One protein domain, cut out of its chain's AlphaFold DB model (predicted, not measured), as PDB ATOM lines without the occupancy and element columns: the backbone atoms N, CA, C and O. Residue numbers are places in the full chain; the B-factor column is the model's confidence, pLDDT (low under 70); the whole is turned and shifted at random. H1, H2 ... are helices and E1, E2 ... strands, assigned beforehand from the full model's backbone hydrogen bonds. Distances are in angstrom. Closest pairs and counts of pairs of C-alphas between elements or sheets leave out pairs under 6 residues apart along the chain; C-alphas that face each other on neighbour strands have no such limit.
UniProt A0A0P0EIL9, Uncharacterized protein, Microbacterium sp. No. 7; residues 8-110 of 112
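AT A GLANCE: This is residues 8 to 110 of the 112 residues of an uncharacterized protein of Microbacterium sp. No. 7 (UniProt A0A0P0EIL9). One long helix, H2, makes most of a rod; H1 folds back beside its first part, and a small two-stranded hairpin, E1 and E2, near its far end carries the rod on, with short helices H3 and H4 nearby. The 103 residues, mostly helix by class, run H1, H2, H3, E1, E2, H4; the sheet is antiparallel. The whole is extended, radius of gyration of the C-alphas 22.6 A, spanning 76 by 28 by 20 A.

IN THESE COORDINATES: H1, residues 8 to 20, begins at C-alpha (-35.366, -16.975, -54.291). H2, residues 30 to 63, is 49.7 A long. H3 is residues 74 to 78, E1 87 to 93, E2 96 to 101. H4, residues 103 to 108, ends at C-alpha (-23.772, -33.913, -46.256).

HOW THE PARTS SIT: H1 and H2, a helical hairpin, touch through residues 31 to 46 of H2 alone, closest C-alphas Ala 11 and Ala 39, 4.0 A; their tilt is shallow, 16 degrees, opposite ways. The closest C-alphas of H2 and E2, Gly 63 and Glu 100, are 6.0 A apart. In the hairpin E1 and E2, N 88 and O 100, 2.8 A, are within hydrogen-bond range. So is every O i to N i+4 pair in H1, H2, H3 and H4. H3 and H4 are apart.

THE WHOLE: The farthest C-alphas, Asp 26 and Pro 94, are 77.1 A apart. The printed part has no cut and no long link. pLDDT is under 70 at 25 to 27, 57 to 88, 96 to 98 and 108 to 110.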
ATOM      1  N   ALA A   8     -34.652 -18.188 -54.677       91.62
ATOM      2  CA  ALA A   8     -35.366 -16.975 -54.291       91.62
ATOM      3  C   ALA A   8     -35.632 -16.074 -55.508       91.62
ATOM      4  O   ALA A   8     -36.709 -15.479 -55.608       91.62
ATOM      5  N   GLN A   9     -34.674 -15.982 -56.434       94.12
ATOM      6  CA  GLN A   9     -34.850 -15.283 -57.704       94.12
ATOM      7  C   GLN A   9     -35.896 -15.973 -58.588       94.12
ATOM      8  O   GLN A   9     -36.804 -15.297 -59.071       94.12
ATOM      9  N   GLU A  10     -35.831 -17.297 -58.732       95.06
ATOM     10  CA  GLU A  10     -36.819 -18.078 -59.491       95.06
ATOM     11  C   GLU A  10     -38.238 -17.908 -58.924       95.06
ATOM     12  O   GLU A  10     -39.177 -17.621 -59.664       95.06
ATOM     13  N   ALA A  11     -38.403 -17.969 -57.595       94.62
ATOM     14  CA  ALA A  11     -39.704 -17.762 -56.955       94.62
ATOM     15  C   ALA A  11     -40.316 -16.391 -57.288       94.62
ATOM     16  O   ALA A  11     -41.518 -16.276 -57.533       94.62
ATOM     17  N   ARG A  12     -39.488 -15.338 -57.319       95.56
ATOM     18  CA  ARG A  12     -39.926 -13.995 -57.724       95.56
ATOM     19  C   ARG A  12     -40.282 -13.950 -59.207       95.56
ATOM     20  O   ARG A  12     -41.321 -13.393 -59.543       95.56
ATOM     21  N   GLY A  13     -39.472 -14.578 -60.061       95.50
ATOM     22  CA  GLY A  13     -39.725 -14.670 -61.498       95.50
ATOM     23  C   GLY A  13     -41.078 -15.308 -61.811       95.50
ATOM     24  O   GLY A  13     -41.857 -14.753 -62.584       95.50
ATOM     25  N   PHE A  14     -41.413 -16.410 -61.141       95.31
ATOM     26  CA  PHE A  14     -42.707 -17.071 -61.306       95.31
ATOM     27  C   PHE A  14     -43.887 -16.251 -60.764       95.31
ATOM     28  O   PHE A  14     -44.953 -16.233 -61.382       95.31
ATOM     29  N   LEU A  15     -43.717 -15.506 -59.665       94.44
ATOM     30  CA  LEU A  15     -44.747 -14.562 -59.207       94.44
ATOM     31  C   LEU A  15     -44.971 -13.426 -60.208       94.44
ATOM     32  O   LEU A  15     -46.112 -13.028 -60.445       94.44
ATOM     33  N   ASP A  16     -43.899 -12.902 -60.798       95.00
ATOM     34  CA  ASP A  16     -43.996 -11.851 -61.805       95.00
ATOM     35  C   ASP A  16     -44.626 -12.368 -63.102       95.00
ATOM     36  O   ASP A  16     -45.419 -11.650 -63.712       95.00
ATOM     37  N   LEU A  17     -44.363 -13.623 -63.480       91.81
ATOM     38  CA  LEU A  17     -45.061 -14.301 -64.572       91.81
ATOM     39  C   LEU A  17     -46.558 -14.444 -64.266       91.81
ATOM     40  O   LEU A  17     -47.387 -14.066 -65.091       91.81
ATOM     41  N   ALA A  18     -46.917 -14.918 -63.070       91.06
ATOM     42  CA  ALA A  18     -48.312 -15.074 -62.659       91.06
ATOM     43  C   ALA A  18     -49.095 -13.752 -62.730       91.06
ATOM     44  O   ALA A  18     -50.245 -13.741 -63.159       91.06
ATOM     45  N   ARG A  19     -48.461 -12.628 -62.366       89.62
ATOM     46  CA  ARG A  19     -49.055 -11.279 -62.439       89.62
ATOM     47  C   ARG A  19     -49.297 -10.786 -63.863       89.62
ATOM     48  O   ARG A  19     -50.177  -9.958 -64.072       89.62
ATOM     49  N   GLN A  20     -48.497 -11.246 -64.822       90.75
ATOM     50  CA  GLN A  20     -48.618 -10.858 -66.229       90.75
ATOM     51  C   GLN A  20     -49.700 -11.655 -66.960       90.75
ATOM     52  O   GLN A  20     -50.131 -11.251 -68.040       90.75
ATOM     53  N   ILE A  21     -50.143 -12.778 -66.389       87.25
ATOM     54  CA  ILE A  21     -51.175 -13.618 -66.982       87.25
ATOM     55  C   ILE A  21     -52.544 -12.961 -66.740       87.25
ATOM     56  O   ILE A  21     -52.948 -12.789 -65.586       87.25
ATOM     57  N   PRO A  22     -53.284 -12.598 -67.806       80.88
ATOM     58  CA  PRO A  22     -54.590 -11.989 -67.654       80.88
ATOM     59  C   PRO A  22     -55.535 -12.941 -66.917       80.88
ATOM     60  O   PRO A  22     -55.671 -14.119 -67.269       80.88
ATOM     61  N   SER A  23     -56.181 -12.406 -65.886       73.44
ATOM     62  CA  SER A  23     -57.282 -13.063 -65.191       73.44
ATOM     63  C   SER A  23     -58.567 -12.641 -65.894       73.44
ATOM     64  O   SER A  23     -58.876 -11.452 -65.925       73.44
ATOM     65  N   ASN A  24     -59.293 -13.585 -66.488       75.00
ATOM     66  CA  ASN A  24     -60.674 -13.310 -66.870       75.00
ATOM     67  C   ASN A  24     -61.497 -13.292 -65.576       75.00
ATOM     68  O   ASN A  24     -61.269 -14.130 -64.708       75.00
ATOM     69  N   GLU A  25     -62.420 -12.338 -65.435       66.25
ATOM     70  CA  GLU A  25     -63.140 -12.072 -64.175       66.25
ATOM     71  C   GLU A  25     -63.920 -13.287 -63.629       66.25
ATOM     72  O   GLU A  25     -64.195 -13.334 -62.433       66.25
ATOM     73  N   ASP A  26     -64.182 -14.298 -64.466       65.31
ATOM     74  CA  ASP A  26     -64.973 -15.484 -64.118       65.31
ATOM     75  C   ASP A  26     -64.179 -16.803 -64.006       65.31
ATOM     76  O   ASP A  26     -64.732 -17.799 -63.538       65.31
ATOM     77  N   GLU A  27     -62.891 -16.854 -64.375       68.31
ATOM     78  CA  GLU A  27     -62.103 -18.098 -64.298       68.31
ATOM     79  C   GLU A  27     -60.649 -17.865 -63.879       68.31
ATOM     80  O   GLU A  27     -59.894 -17.106 -64.496       68.31
ATOM     81  N   THR A  28     -60.221 -18.609 -62.854       72.12
ATOM     82  CA  THR A  28     -58.809 -18.723 -62.482       72.12
ATOM     83  C   THR A  28     -58.025 -19.284 -63.663       72.12
ATOM     84  O   THR A  28     -58.198 -20.444 -64.039       72.12
ATOM     85  N   ASN A  29     -57.124 -18.478 -64.225       84.75
ATOM     86  CA  ASN A  29     -56.281 -18.922 -65.323       84.75
ATOM     87  C   ASN A  29     -55.338 -20.045 -64.833       84.75
ATOM     88  O   ASN A  29     -54.524 -19.801 -63.934       84.75
ATOM     89  N   PRO A  30     -55.402 -21.266 -65.403       88.44
ATOM     90  CA  PRO A  30     -54.597 -22.393 -64.937       88.44
ATOM     91  C   PRO A  30     -53.091 -22.130 -65.060       88.44
ATOM     92  O   PRO A  30     -52.321 -22.624 -64.241       88.44
ATOM     93  N   ALA A  31     -52.662 -21.304 -66.019       88.06
ATOM     94  CA  ALA A  31     -51.259 -20.923 -66.156       88.06
ATOM     95  C   ALA A  31     -50.790 -20.016 -65.003       88.06
ATOM     96  O   ALA A  31     -49.677 -20.181 -64.507       88.06
ATOM     97  N   ALA A  32     -51.647 -19.105 -64.528       89.69
ATOM     98  CA  ALA A  32     -51.341 -18.282 -63.357       89.69
ATOM     99  C   ALA A  32     -51.270 -19.140 -62.087       89.69
ATOM    100  O   ALA A  32     -50.373 -18.960 -61.268       89.69
ATOM    101  N   ALA A  33     -52.176 -20.115 -61.949       90.31
ATOM    102  CA  ALA A  33     -52.164 -21.051 -60.828       90.31
ATOM    103  C   ALA A  33     -50.887 -21.909 -60.799       90.31
ATOM    104  O   ALA A  33     -50.290 -22.064 -59.735       90.31
ATOM    105  N   LEU A  34     -50.437 -22.416 -61.951       93.31
ATOM    106  CA  LEU A  34     -49.183 -23.168 -62.062       93.31
ATOM    107  C   LEU A  34     -47.966 -22.306 -61.711       93.31
ATOM    108  O   LEU A  34     -47.159 -22.717 -60.884       93.31
ATOM    109  N   ALA A  35     -47.874 -21.086 -62.245       93.19
ATOM    110  CA  ALA A  35     -46.781 -20.172 -61.914       93.19
ATOM    111  C   ALA A  35     -46.742 -19.847 -60.406       93.19
ATOM    112  O   ALA A  35     -45.678 -19.807 -59.795       93.19
ATOM    113  N   ILE A  36     -47.900 -19.692 -59.754       93.06
ATOM    114  CA  ILE A  36     -47.963 -19.521 -58.294       93.06
ATOM    115  C   ILE A  36     -47.451 -20.770 -57.558       93.06
ATOM    116  O   ILE A  36     -46.721 -20.638 -56.576       93.06
ATOM    117  N   GLN A  37     -47.808 -21.972 -58.014       95.56
ATOM    118  CA  GLN A  37     -47.334 -23.227 -57.416       95.56
ATOM    119  C   GLN A  37     -45.816 -23.398 -57.571       95.56
ATOM    120  O   GLN A  37     -45.140 -23.773 -56.612       95.56
ATOM    121  N   GLU A  38     -45.262 -23.069 -58.737       95.75
ATOM    122  CA  GLU A  38     -43.814 -23.091 -58.975       95.75
ATOM    123  C   GLU A  38     -43.095 -22.063 -58.096       95.75
ATOM    124  O   GLU A  38     -42.112 -22.396 -57.429       95.75
ATOM    125  N   ALA A  39     -43.642 -20.849 -57.974       95.25
ATOM    126  CA  ALA A  39     -43.112 -19.849 -57.055       95.25
ATOM    127  C   ALA A  39     -43.071 -20.347 -55.601       95.25
ATOM    128  O   ALA A  39     -42.081 -20.133 -54.898       95.25
ATOM    129  N   GLN A  40     -44.125 -21.029 -55.147       96.19
ATOM    130  CA  GLN A  40     -44.185 -21.615 -53.806       96.19
ATOM    131  C   GLN A  40     -43.139 -22.717 -53.613       96.19
ATOM    132  O   GLN A  40     -42.461 -22.735 -52.583       96.19
ATOM    133  N   ALA A  41     -42.963 -23.604 -54.595       96.62
ATOM    134  CA  ALA A  41     -41.949 -24.654 -54.541       96.62
ATOM    135  C   ALA A  41     -40.534 -24.064 -54.435       96.62
ATOM    136  O   ALA A  41     -39.760 -24.446 -53.554       96.62
ATOM    137  N   HIS A  42     -40.217 -23.071 -55.266       96.44
ATOM    138  CA  HIS A  42     -38.936 -22.372 -55.217       96.44
ATOM    139  C   HIS A  42     -38.740 -21.599 -53.901       96.44
ATOM    140  O   HIS A  42     -37.655 -21.640 -53.323       96.44
ATOM    141  N   ALA A  43     -39.782 -20.972 -53.349       93.81
ATOM    142  CA  ALA A  43     -39.697 -20.319 -52.042       93.81
ATOM    143  C   ALA A  43     -39.384 -21.313 -50.907       93.81
ATOM    144  O   ALA A  43     -38.558 -21.018 -50.041       93.81
ATOM    145  N   LEU A  44     -39.988 -22.506 -50.922       95.12
ATOM    146  CA  LEU A  44     -39.689 -23.564 -49.950       95.12
ATOM    147  C   LEU A  44     -38.248 -24.070 -50.083       95.12
ATOM    148  O   LEU A  44     -37.559 -24.218 -49.075       95.12
ATOM    149  N   LEU A  45     -37.765 -24.279 -51.310       93.31
ATOM    150  CA  LEU A  45     -36.372 -24.665 -51.555       93.31
ATOM    151  C   LEU A  45     -35.391 -23.590 -51.076       93.31
ATOM    152  O   LEU A  45     -34.374 -23.917 -50.465       93.31
ATOM    153  N   ALA A  46     -35.721 -22.311 -51.267       89.88
ATOM    154  CA  ALA A  46     -34.927 -21.210 -50.738       89.88
ATOM    155  C   ALA A  46     -34.848 -21.253 -49.201       89.88
ATOM    156  O   ALA A  46     -33.767 -21.067 -48.650       89.88
ATOM    157  N   LEU A  47     -35.949 -21.548 -48.498       89.50
ATOM    158  CA  LEU A  47     -35.945 -21.696 -47.035       89.50
ATOM    159  C   LEU A  47     -35.077 -22.870 -46.567       89.50
ATOM    160  O   LEU A  47     -34.327 -22.725 -45.604       89.50
ATOM    161  N   VAL A  48     -35.144 -24.010 -47.259       89.12
ATOM    162  CA  VAL A  48     -34.289 -25.170 -46.961       89.12
ATOM    163  C   VAL A  48     -32.814 -24.813 -47.138       89.12
ATOM    164  O   VAL A  48     -32.001 -25.135 -46.273       89.12
ATOM    165  N   GLU A  49     -32.466 -24.089 -48.203       86.81
ATOM    166  CA  GLU A  49     -31.089 -23.650 -48.429       86.81
ATOM    167  C   GLU A  49     -30.631 -22.630 -47.376       86.81
ATOM    168  O   GLU A  49     -29.509 -22.729 -46.879       86.81
ATOM    169  N   GLN A  50     -31.498 -21.704 -46.950       83.62
ATOM    170  CA  GLN A  50     -31.189 -20.798 -45.838       83.62
ATOM    171  C   GLN A  50     -30.966 -21.555 -44.526       83.62
ATOM    172  O   GLN A  50     -30.024 -21.242 -43.801       83.62
ATOM    173  N   GLN A  51     -31.762 -22.588 -44.232       82.50
ATOM    174  CA  GLN A  51     -31.535 -23.432 -43.057       82.50
ATOM    175  C   GLN A  51     -30.221 -24.216 -43.171       82.50
ATOM    176  O   GLN A  51     -29.486 -24.329 -42.191       82.50
ATOM    177  N   ARG A  52     -29.881 -24.720 -44.363       81.81
ATOM    178  CA  ARG A  52     -28.594 -25.379 -44.624       81.81
ATOM    179  C   ARG A  52     -27.425 -24.424 -44.375       81.81
ATOM    180  O   ARG A  52     -26.470 -24.800 -43.701       81.81
ATOM    181  N   ILE A  53     -27.515 -23.182 -44.856       77.81
ATOM    182  CA  ILE A  53     -26.517 -22.132 -44.614       77.81
ATOM    183  C   ILE A  53     -26.445 -21.766 -43.125       77.81
ATOM    184  O   ILE A  53     -25.350 -21.658 -42.581       77.81
ATOM    185  N   ALA A  54     -27.579 -21.628 -42.436       71.38
ATOM    186  CA  ALA A  54     -27.605 -21.372 -40.998       71.38
ATOM    187  C   ALA A  54     -26.916 -22.499 -40.209       71.38
ATOM    188  O   ALA A  54     -26.104 -22.221 -39.327       71.38
ATOM    189  N   ASN A  55     -27.163 -23.760 -40.578       72.06
ATOM    190  CA  ASN A  55     -26.500 -24.921 -39.983       72.06
ATOM    191  C   ASN A  55     -24.987 -24.907 -40.248       72.06
ATOM    192  O   ASN A  55     -24.201 -25.150 -39.336       72.06
ATOM    193  N   LEU A  56     -24.568 -24.573 -41.472       70.06
ATOM    194  CA  LEU A  56     -23.157 -24.396 -41.828       70.06
ATOM    195  C   LEU A  56     -22.474 -23.309 -40.988       70.06
ATOM    196  O   LEU A  56     -21.365 -23.511 -40.495       70.06
ATOM    197  N   ILE A  57     -23.128 -22.160 -40.809       68.38
ATOM    198  CA  ILE A  57     -22.617 -21.055 -39.986       68.38
ATOM    199  C   ILE A  57     -22.509 -21.487 -38.520       68.38
ATOM    200  O   ILE A  57     -21.505 -21.211 -37.870       68.38
ATOM    201  N   ALA A  58     -23.519 -22.183 -37.995       67.00
ATOM    202  CA  ALA A  58     -23.486 -22.699 -36.632       67.00
ATOM    203  C   ALA A  58     -22.322 -23.682 -36.431       67.00
ATOM    204  O   ALA A  58     -21.582 -23.567 -35.460       67.00
ATOM    205  N   LEU A  59     -22.103 -24.596 -37.378       65.69
ATOM    206  CA  LEU A  59     -21.039 -25.598 -37.295       65.69
ATOM    207  C   LEU A  59     -19.635 -25.016 -37.471       65.69
ATOM    208  O   LEU A  59     -18.717 -25.408 -36.758       65.69
ATOM    209  N   THR A  60     -19.455 -24.060 -38.382       63.78
ATOM    210  CA  THR A  60     -18.160 -23.378 -38.552       63.78
ATOM    211  C   THR A  60     -17.762 -22.591 -37.307       63.78
ATOM    212  O   THR A  60     -16.585 -22.575 -36.961       63.78
ATOM    213  N   ARG A  61     -18.727 -22.018 -36.578       61.16
ATOM    214  CA  ARG A  61     -18.474 -21.384 -35.274       61.16
ATOM    215  C   ARG A  61     -18.069 -22.374 -34.183       61.16
ATOM    216  O   ARG A  61     -17.320 -21.990 -33.300       61.16
ATOM    217  N   VAL A  62     -18.535 -23.624 -34.241       59.06
ATOM    218  CA  VAL A  62     -18.120 -24.679 -33.297       59.06
ATOM    219  C   VAL A  62     -16.689 -25.151 -33.582       59.06
ATOM    220  O   VAL A  62     -15.940 -25.405 -32.648       59.06
ATOM    221  N   GLY A  63     -16.294 -25.246 -34.857       51.94
ATOM    222  CA  GLY A  63     -14.929 -25.632 -35.247       51.94
ATOM    223  C   GLY A  63     -13.877 -24.527 -35.077       51.94
ATOM    224  O   GLY A  63     -12.683 -24.811 -35.091       51.94
ATOM    225  N   GLN A  64     -14.297 -23.268 -34.919       55.31
ATOM    226  CA  GLN A  64     -13.421 -22.155 -34.551       55.31
ATOM    227  C   GLN A  64     -13.321 -22.104 -33.021       55.31
ATOM    228  O   GLN A  64     -14.125 -21.466 -32.345       55.31
ATOM    229  N   SER A  65     -12.326 -22.818 -32.497       47.31
ATOM    230  CA  SER A  65     -11.977 -22.984 -31.076       47.31
ATOM    231  C   SER A  65     -11.935 -21.699 -30.234       47.31
ATOM    232  O   SER A  65     -12.029 -21.778 -29.015       47.31
ATOM    233  N   ASP A  66     -11.858 -20.520 -30.852       47.62
ATOM    234  CA  ASP A  66     -11.761 -19.226 -30.159       47.62
ATOM    235  C   ASP A  66     -13.063 -18.796 -29.453       47.62
ATOM    236  O   ASP A  66     -13.070 -17.827 -28.696       47.62
ATOM    237  N   PHE A  67     -14.186 -19.492 -29.680       46.44
ATOM    238  CA  PHE A  67     -15.463 -19.197 -29.010       46.44
ATOM    239  C   PHE A  67     -15.674 -19.958 -27.690       46.44
ATOM    240  O   PHE A  67     -16.624 -19.661 -26.956       46.44
ATOM    241  N   ILE A  68     -14.808 -20.929 -27.381       49.75
ATOM    242  CA  ILE A  68     -14.939 -21.797 -26.200       49.75
ATOM    243  C   ILE A  68     -14.471 -21.084 -24.915       49.75
ATOM    244  O   ILE A  68     -14.882 -21.469 -23.825       49.75
ATOM    245  N   ASP A  69     -13.750 -19.964 -25.031       48.56
ATOM    246  CA  ASP A  69     -13.334 -19.135 -23.887       48.56
ATOM    247  C   ASP A  69     -14.452 -18.249 -23.302       48.56
ATOM    248  O   ASP A  69     -14.249 -17.587 -22.282       48.56
ATOM    249  N   SER A  70     -15.654 -18.222 -23.897       47.03
ATOM    250  CA  SER A  70     -16.810 -17.579 -23.256       47.03
ATOM    251  C   SER A  70     -17.643 -18.619 -22.501       47.03
ATOM    252  O   SER A  70     -18.493 -19.304 -23.075       47.03
ATOM    253  N   GLU A  71     -17.398 -18.720 -21.190       52.72
ATOM    254  CA  GLU A  71     -18.071 -19.632 -20.246       52.72
ATOM    255  C   GLU A  71     -19.615 -19.613 -20.330       52.72
ATOM    256  O   GLU A  71     -20.264 -20.571 -19.917       52.72
ATOM    257  N   GLU A  72     -20.233 -18.574 -20.904       47.66
ATOM    258  CA  GLU A  72     -21.695 -18.430 -20.965       47.66
ATOM    259  C   GLU A  72     -22.355 -18.809 -22.304       47.66
ATOM    260  O   GLU A  72     -23.521 -19.209 -22.299       47.66
ATOM    261  N   ALA A  73     -21.671 -18.728 -23.454       44.94
ATOM    262  CA  ALA A  73     -22.323 -18.953 -24.756       44.94
ATOM    263  C   ALA A  73     -22.144 -20.383 -25.295       44.94
ATOM    264  O   ALA A  73     -23.034 -20.904 -25.972       44.94
ATOM    265  N   GLY A  74     -21.024 -21.038 -24.966       44.38
ATOM    266  CA  GLY A  74     -20.747 -22.419 -25.374       44.38
ATOM    267  C   GLY A  74     -21.582 -23.446 -24.605       44.38
ATOM    268  O   GLY A  74     -22.118 -24.383 -25.188       44.38
ATOM    269  N   TYR A  75     -21.791 -23.251 -23.303       46.00
ATOM    270  CA  TYR A  75     -22.434 -24.269 -22.464       46.00
ATOM    271  C   TYR A  75     -23.929 -24.496 -22.752       46.00
ATOM    272  O   TYR A  75     -24.408 -25.620 -22.618       46.00
ATOM    273  N   LEU A  76     -24.672 -23.473 -23.190       44.28
ATOM    274  CA  LEU A  76     -26.135 -23.556 -23.350       44.28
ATOM    275  C   LEU A  76     -26.604 -24.182 -24.674       44.28
ATOM    276  O   LEU A  76     -27.736 -24.653 -24.751       44.28
ATOM    277  N   LEU A  77     -25.752 -24.214 -25.700       46.91
ATOM    278  CA  LEU A  77     -26.067 -24.818 -27.004       46.91
ATOM    279  C   LEU A  77     -25.288 -26.109 -27.271       46.91
ATOM    280  O   LEU A  77     -25.755 -26.940 -28.046       46.91
ATOM    281  N   VAL A  78     -24.122 -26.293 -26.643       48.25
ATOM    282  CA  VAL A  78     -23.152 -27.319 -27.054       48.25
ATOM    283  C   VAL A  78     -23.217 -28.588 -26.189       48.25
ATOM    284  O   VAL A  78     -22.888 -29.662 -26.676       48.25
ATOM    285  N   GLY A  79     -23.714 -28.516 -24.951       46.47
ATOM    286  CA  GLY A  79     -23.379 -29.471 -23.882       46.47
ATOM    287  C   GLY A  79     -23.779 -30.952 -24.001       46.47
ATOM    288  O   GLY A  79     -23.303 -31.719 -23.179       46.47
ATOM    289  N   ASP A  80     -24.593 -31.392 -24.966       46.09
ATOM    290  CA  ASP A  80     -24.889 -32.842 -25.108       46.09
ATOM    291  C   ASP A  80     -25.434 -33.227 -26.495       46.09
ATOM    292  O   ASP A  80     -25.165 -34.301 -27.019       46.09
ATOM    293  N   ALA A  81     -26.176 -32.326 -27.149       48.59
ATOM    294  CA  ALA A  81     -26.744 -32.585 -28.476       48.59
ATOM    295  C   ALA A  81     -25.742 -32.389 -29.631       48.59
ATOM    296  O   ALA A  81     -25.956 -32.909 -30.722       48.59
ATOM    297  N   LEU A  82     -24.668 -31.622 -29.412       55.69
ATOM    298  CA  LEU A  82     -23.610 -31.354 -30.397       55.69
ATOM    299  C   LEU A  82     -22.456 -32.360 -30.261       55.69
ATOM    300  O   LEU A  82     -21.977 -32.886 -31.273       55.69
ATOM    301  N   TYR A  83     -22.076 -32.673 -29.017       52.62
ATOM    302  CA  TYR A  83     -21.089 -33.694 -28.671       52.62
ATOM    303  C   TYR A  83     -21.600 -35.093 -29.051       52.62
ATOM    304  O   TYR A  83     -22.574 -35.595 -28.505       52.62
ATOM    305  N   GLY A  84     -20.969 -35.723 -30.046       55.78
ATOM    306  CA  GLY A  84     -21.312 -37.069 -30.530       55.78
ATOM    307  C   GLY A  84     -22.244 -37.104 -31.747       55.78
ATOM    308  O   GLY A  84     -22.093 -37.980 -32.605       55.78
ATOM    309  N   ALA A  85     -23.156 -36.137 -31.892       62.44
ATOM    310  CA  ALA A  85     -24.035 -36.071 -33.063       62.44
ATOM    311  C   ALA A  85     -23.387 -35.349 -34.258       62.44
ATOM    312  O   ALA A  85     -23.540 -35.792 -35.396       62.44
ATOM    313  N   LEU A  86     -22.658 -34.256 -34.009       63.78
ATOM    314  CA  LEU A  86     -22.177 -33.343 -35.057       63.78
ATOM    315  C   LEU A  86     -20.656 -33.202 -35.085       63.78
ATOM    316  O   LEU A  86     -20.072 -33.095 -36.166       63.78
ATOM    317  N   VAL A  87     -20.018 -33.233 -33.916       65.56
ATOM    318  CA  VAL A  87     -18.564 -33.125 -33.779       65.56
ATOM    319  C   VAL A  87     -17.965 -34.375 -33.146       65.56
ATOM    320  O   VAL A  87     -18.609 -35.065 -32.351       65.56
ATOM    321  N   THR A  88     -16.734 -34.678 -33.540       69.56
ATOM    322  CA  THR A  88     -15.888 -35.720 -32.966       69.56
ATOM    323  C   THR A  88     -14.641 -35.075 -32.376       69.56
ATOM    324  O   THR A  88     -14.142 -34.074 -32.894       69.56
ATOM    325  N   THR A  89     -14.165 -35.630 -31.270       71.75
ATOM    326  CA  THR A  89     -12.933 -35.179 -30.631       71.75
ATOM    327  C   THR A  89     -11.751 -35.802 -31.357       71.75
ATOM    328  O   THR A  89     -11.653 -37.027 -31.447       71.75
ATOM    329  N   VAL A  90     -10.860 -34.963 -31.881       73.81
ATOM    330  CA  VAL A  90      -9.622 -35.401 -32.521       73.81
ATOM    331  C   VAL A  90      -8.469 -35.048 -31.596       73.81
ATOM    332  O   VAL A  90      -8.248 -33.889 -31.251       73.81
ATOM    333  N   GLN A  91      -7.740 -36.077 -31.173       75.88
ATOM    334  CA  GLN A  91      -6.586 -35.918 -30.302       75.88
ATOM    335  C   GLN A  91      -5.354 -35.591 -31.154       75.88
ATOM    336  O   GLN A  91      -4.894 -36.426 -31.936       75.88
ATOM    337  N   THR A  92      -4.832 -34.371 -31.021       70.56
ATOM    338  CA  THR A  92      -3.614 -33.909 -31.713       70.56
ATOM    339  C   THR A  92      -2.359 -34.066 -30.866       70.56
ATOM    340  O   THR A  92      -1.270 -34.235 -31.415       70.56
ATOM    341  N   SER A  93      -2.502 -34.063 -29.539       73.00
ATOM    342  CA  SER A  93      -1.434 -34.262 -28.553       73.00
ATOM    343  C   SER A  93      -2.019 -34.930 -27.297       73.00
ATOM    344  O   SER A  93      -3.233 -34.878 -27.111       73.00
ATOM    345  N   PRO A  94      -1.211 -35.539 -26.403       71.12
ATOM    346  CA  PRO A  94      -1.714 -36.129 -25.158       71.12
ATOM    347  C   PRO A  94      -2.543 -35.168 -24.294       71.12
ATOM    348  O   PRO A  94      -3.453 -35.625 -23.612       71.12
ATOM    349  N   ASP A  95      -2.257 -33.867 -24.387       75.38
ATOM    350  CA  ASP A  95      -2.934 -32.799 -23.643       75.38
ATOM    351  C   ASP A  95      -3.711 -31.826 -24.555       75.38
ATOM    352  O   ASP A  95      -4.140 -30.772 -24.092       75.38
ATOM    353  N   ASP A  96      -3.855 -32.133 -25.851       69.06
ATOM    354  CA  ASP A  96      -4.494 -31.239 -26.825       69.06
ATOM    355  C   ASP A  96      -5.561 -31.992 -27.625       69.06
ATOM    356  O   ASP A  96      -5.272 -32.881 -28.439       69.06
ATOM    357  N   GLU A  97      -6.808 -31.631 -27.348       65.81
ATOM    358  CA  GLU A  97      -8.002 -32.133 -28.003       65.81
ATOM    359  C   GLU A  97      -8.683 -30.964 -28.699       65.81
ATOM    360  O   GLU A  97      -8.971 -29.939 -28.082       65.81
ATOM    361  N   HIS A  98      -8.981 -31.129 -29.982       69.06
ATOM    362  CA  HIS A  98      -9.778 -30.161 -30.716       69.06
ATOM    363  C   HIS A  98     -10.991 -30.848 -31.342       69.06
ATOM    364  O   HIS A  98     -11.016 -32.061 -31.578       69.06
ATOM    365  N   TYR A  99     -12.038 -30.061 -31.570       72.00
ATOM    366  CA  TYR A  99     -13.301 -30.564 -32.089       72.00
ATOM    367  C   TYR A  99     -13.357 -30.402 -33.597       72.00
ATOM    368  O   TYR A  99     -13.252 -29.298 -34.128       72.00
ATOM    369  N   GLU A 100     -13.596 -31.511 -34.285       72.25
ATOM    370  CA  GLU A 100     -13.832 -31.512 -35.718       72.25
ATOM    371  C   GLU A 100     -15.270 -31.907 -36.038       72.25
ATOM    372  O   GLU A 100     -15.853 -32.790 -35.411       72.25
ATOM    373  N   ILE A 101     -15.848 -31.301 -37.078       71.75
ATOM    374  CA  ILE A 101     -17.125 -31.764 -37.637       71.75
ATOM    375  C   ILE A 101     -16.926 -33.176 -38.181       71.75
ATOM    376  O   ILE A 101     -15.990 -33.410 -38.955       71.75
ATOM    377  N   ARG A 102     -17.836 -34.085 -37.821       74.44
ATOM    378  CA  ARG A 102     -17.825 -35.475 -38.280       74.44
ATOM    379  C   ARG A 102     -17.776 -35.576 -39.814       74.44
ATOM    380  O   ARG A 102     -18.481 -34.812 -40.480       74.44
ATOM    381  N   PRO A 103     -17.016 -36.529 -40.386       76.06
ATOM    382  CA  PRO A 103     -16.849 -36.644 -41.836       76.06
ATOM    383  C   PRO A 103     -18.168 -36.767 -42.607       76.06
ATOM    384  O   PRO A 103     -18.333 -36.126 -43.640       76.06
ATOM    385  N   GLU A 104     -19.139 -37.517 -42.082       76.69
ATOM    386  CA  GLU A 104     -20.423 -37.754 -42.753       76.69
ATOM    387  C   GLU A 104     -21.293 -36.486 -42.784       76.69
ATOM    388  O   GLU A 104     -22.012 -36.220 -43.745       76.69
ATOM    389  N   ILE A 105     -21.195 -35.663 -41.736       72.31
ATOM    390  CA  ILE A 105     -21.871 -34.364 -41.649       72.31
ATOM    391  C   ILE A 105     -21.181 -33.355 -42.566       72.31
ATOM    392  O   ILE A 105     -21.844 -32.606 -43.281       72.31
ATOM    393  N   ARG A 106     -19.847 -33.371 -42.591       72.12
ATOM    394  CA  ARG A 106     -19.022 -32.549 -43.477       72.12
ATOM    395  C   ARG A 106     -19.361 -32.812 -44.954       72.12
ATOM    396  O   ARG A 106     -19.575 -31.860 -45.706       72.12
ATOM    397  N   GLU A 107     -19.525 -34.077 -45.340       74.62
ATOM    398  CA  GLU A 107     -19.975 -34.497 -46.675       74.62
ATOM    399  C   GLU A 107     -21.412 -34.046 -46.980       74.62
ATOM    400  O   GLU A 107     -21.643 -33.387 -47.995       74.62
ATOM    401  N   ALA A 108     -22.370 -34.316 -46.083       69.00
ATOM    402  CA  ALA A 108     -23.772 -33.913 -46.256       69.00
ATOM    403  C   ALA A 108     -23.949 -32.390 -46.405       69.00
ATOM    404  O   ALA A 108     -24.901 -31.906 -47.021       69.00
ATOM    405  N   LEU A 109     -23.017 -31.623 -45.846       64.38
ATOM    406  CA  LEU A 109     -22.989 -30.168 -45.904       64.38
ATOM    407  C   LEU A 109     -22.208 -29.606 -47.103       64.38
ATOM    408  O   LEU A 109     -22.254 -28.394 -47.341       64.38
ATOM    409  N   GLY A 110     -21.537 -30.462 -47.880       67.62
ATOM    410  CA  GLY A 110     -20.715 -30.068 -49.026       67.62
ATOM    411  C   GLY A 110     -19.439 -29.323 -48.630       67.62
ATOM    412  O   GLY A 110     -18.975 -28.469 -49.382       67.62
TER     413      GLY A 110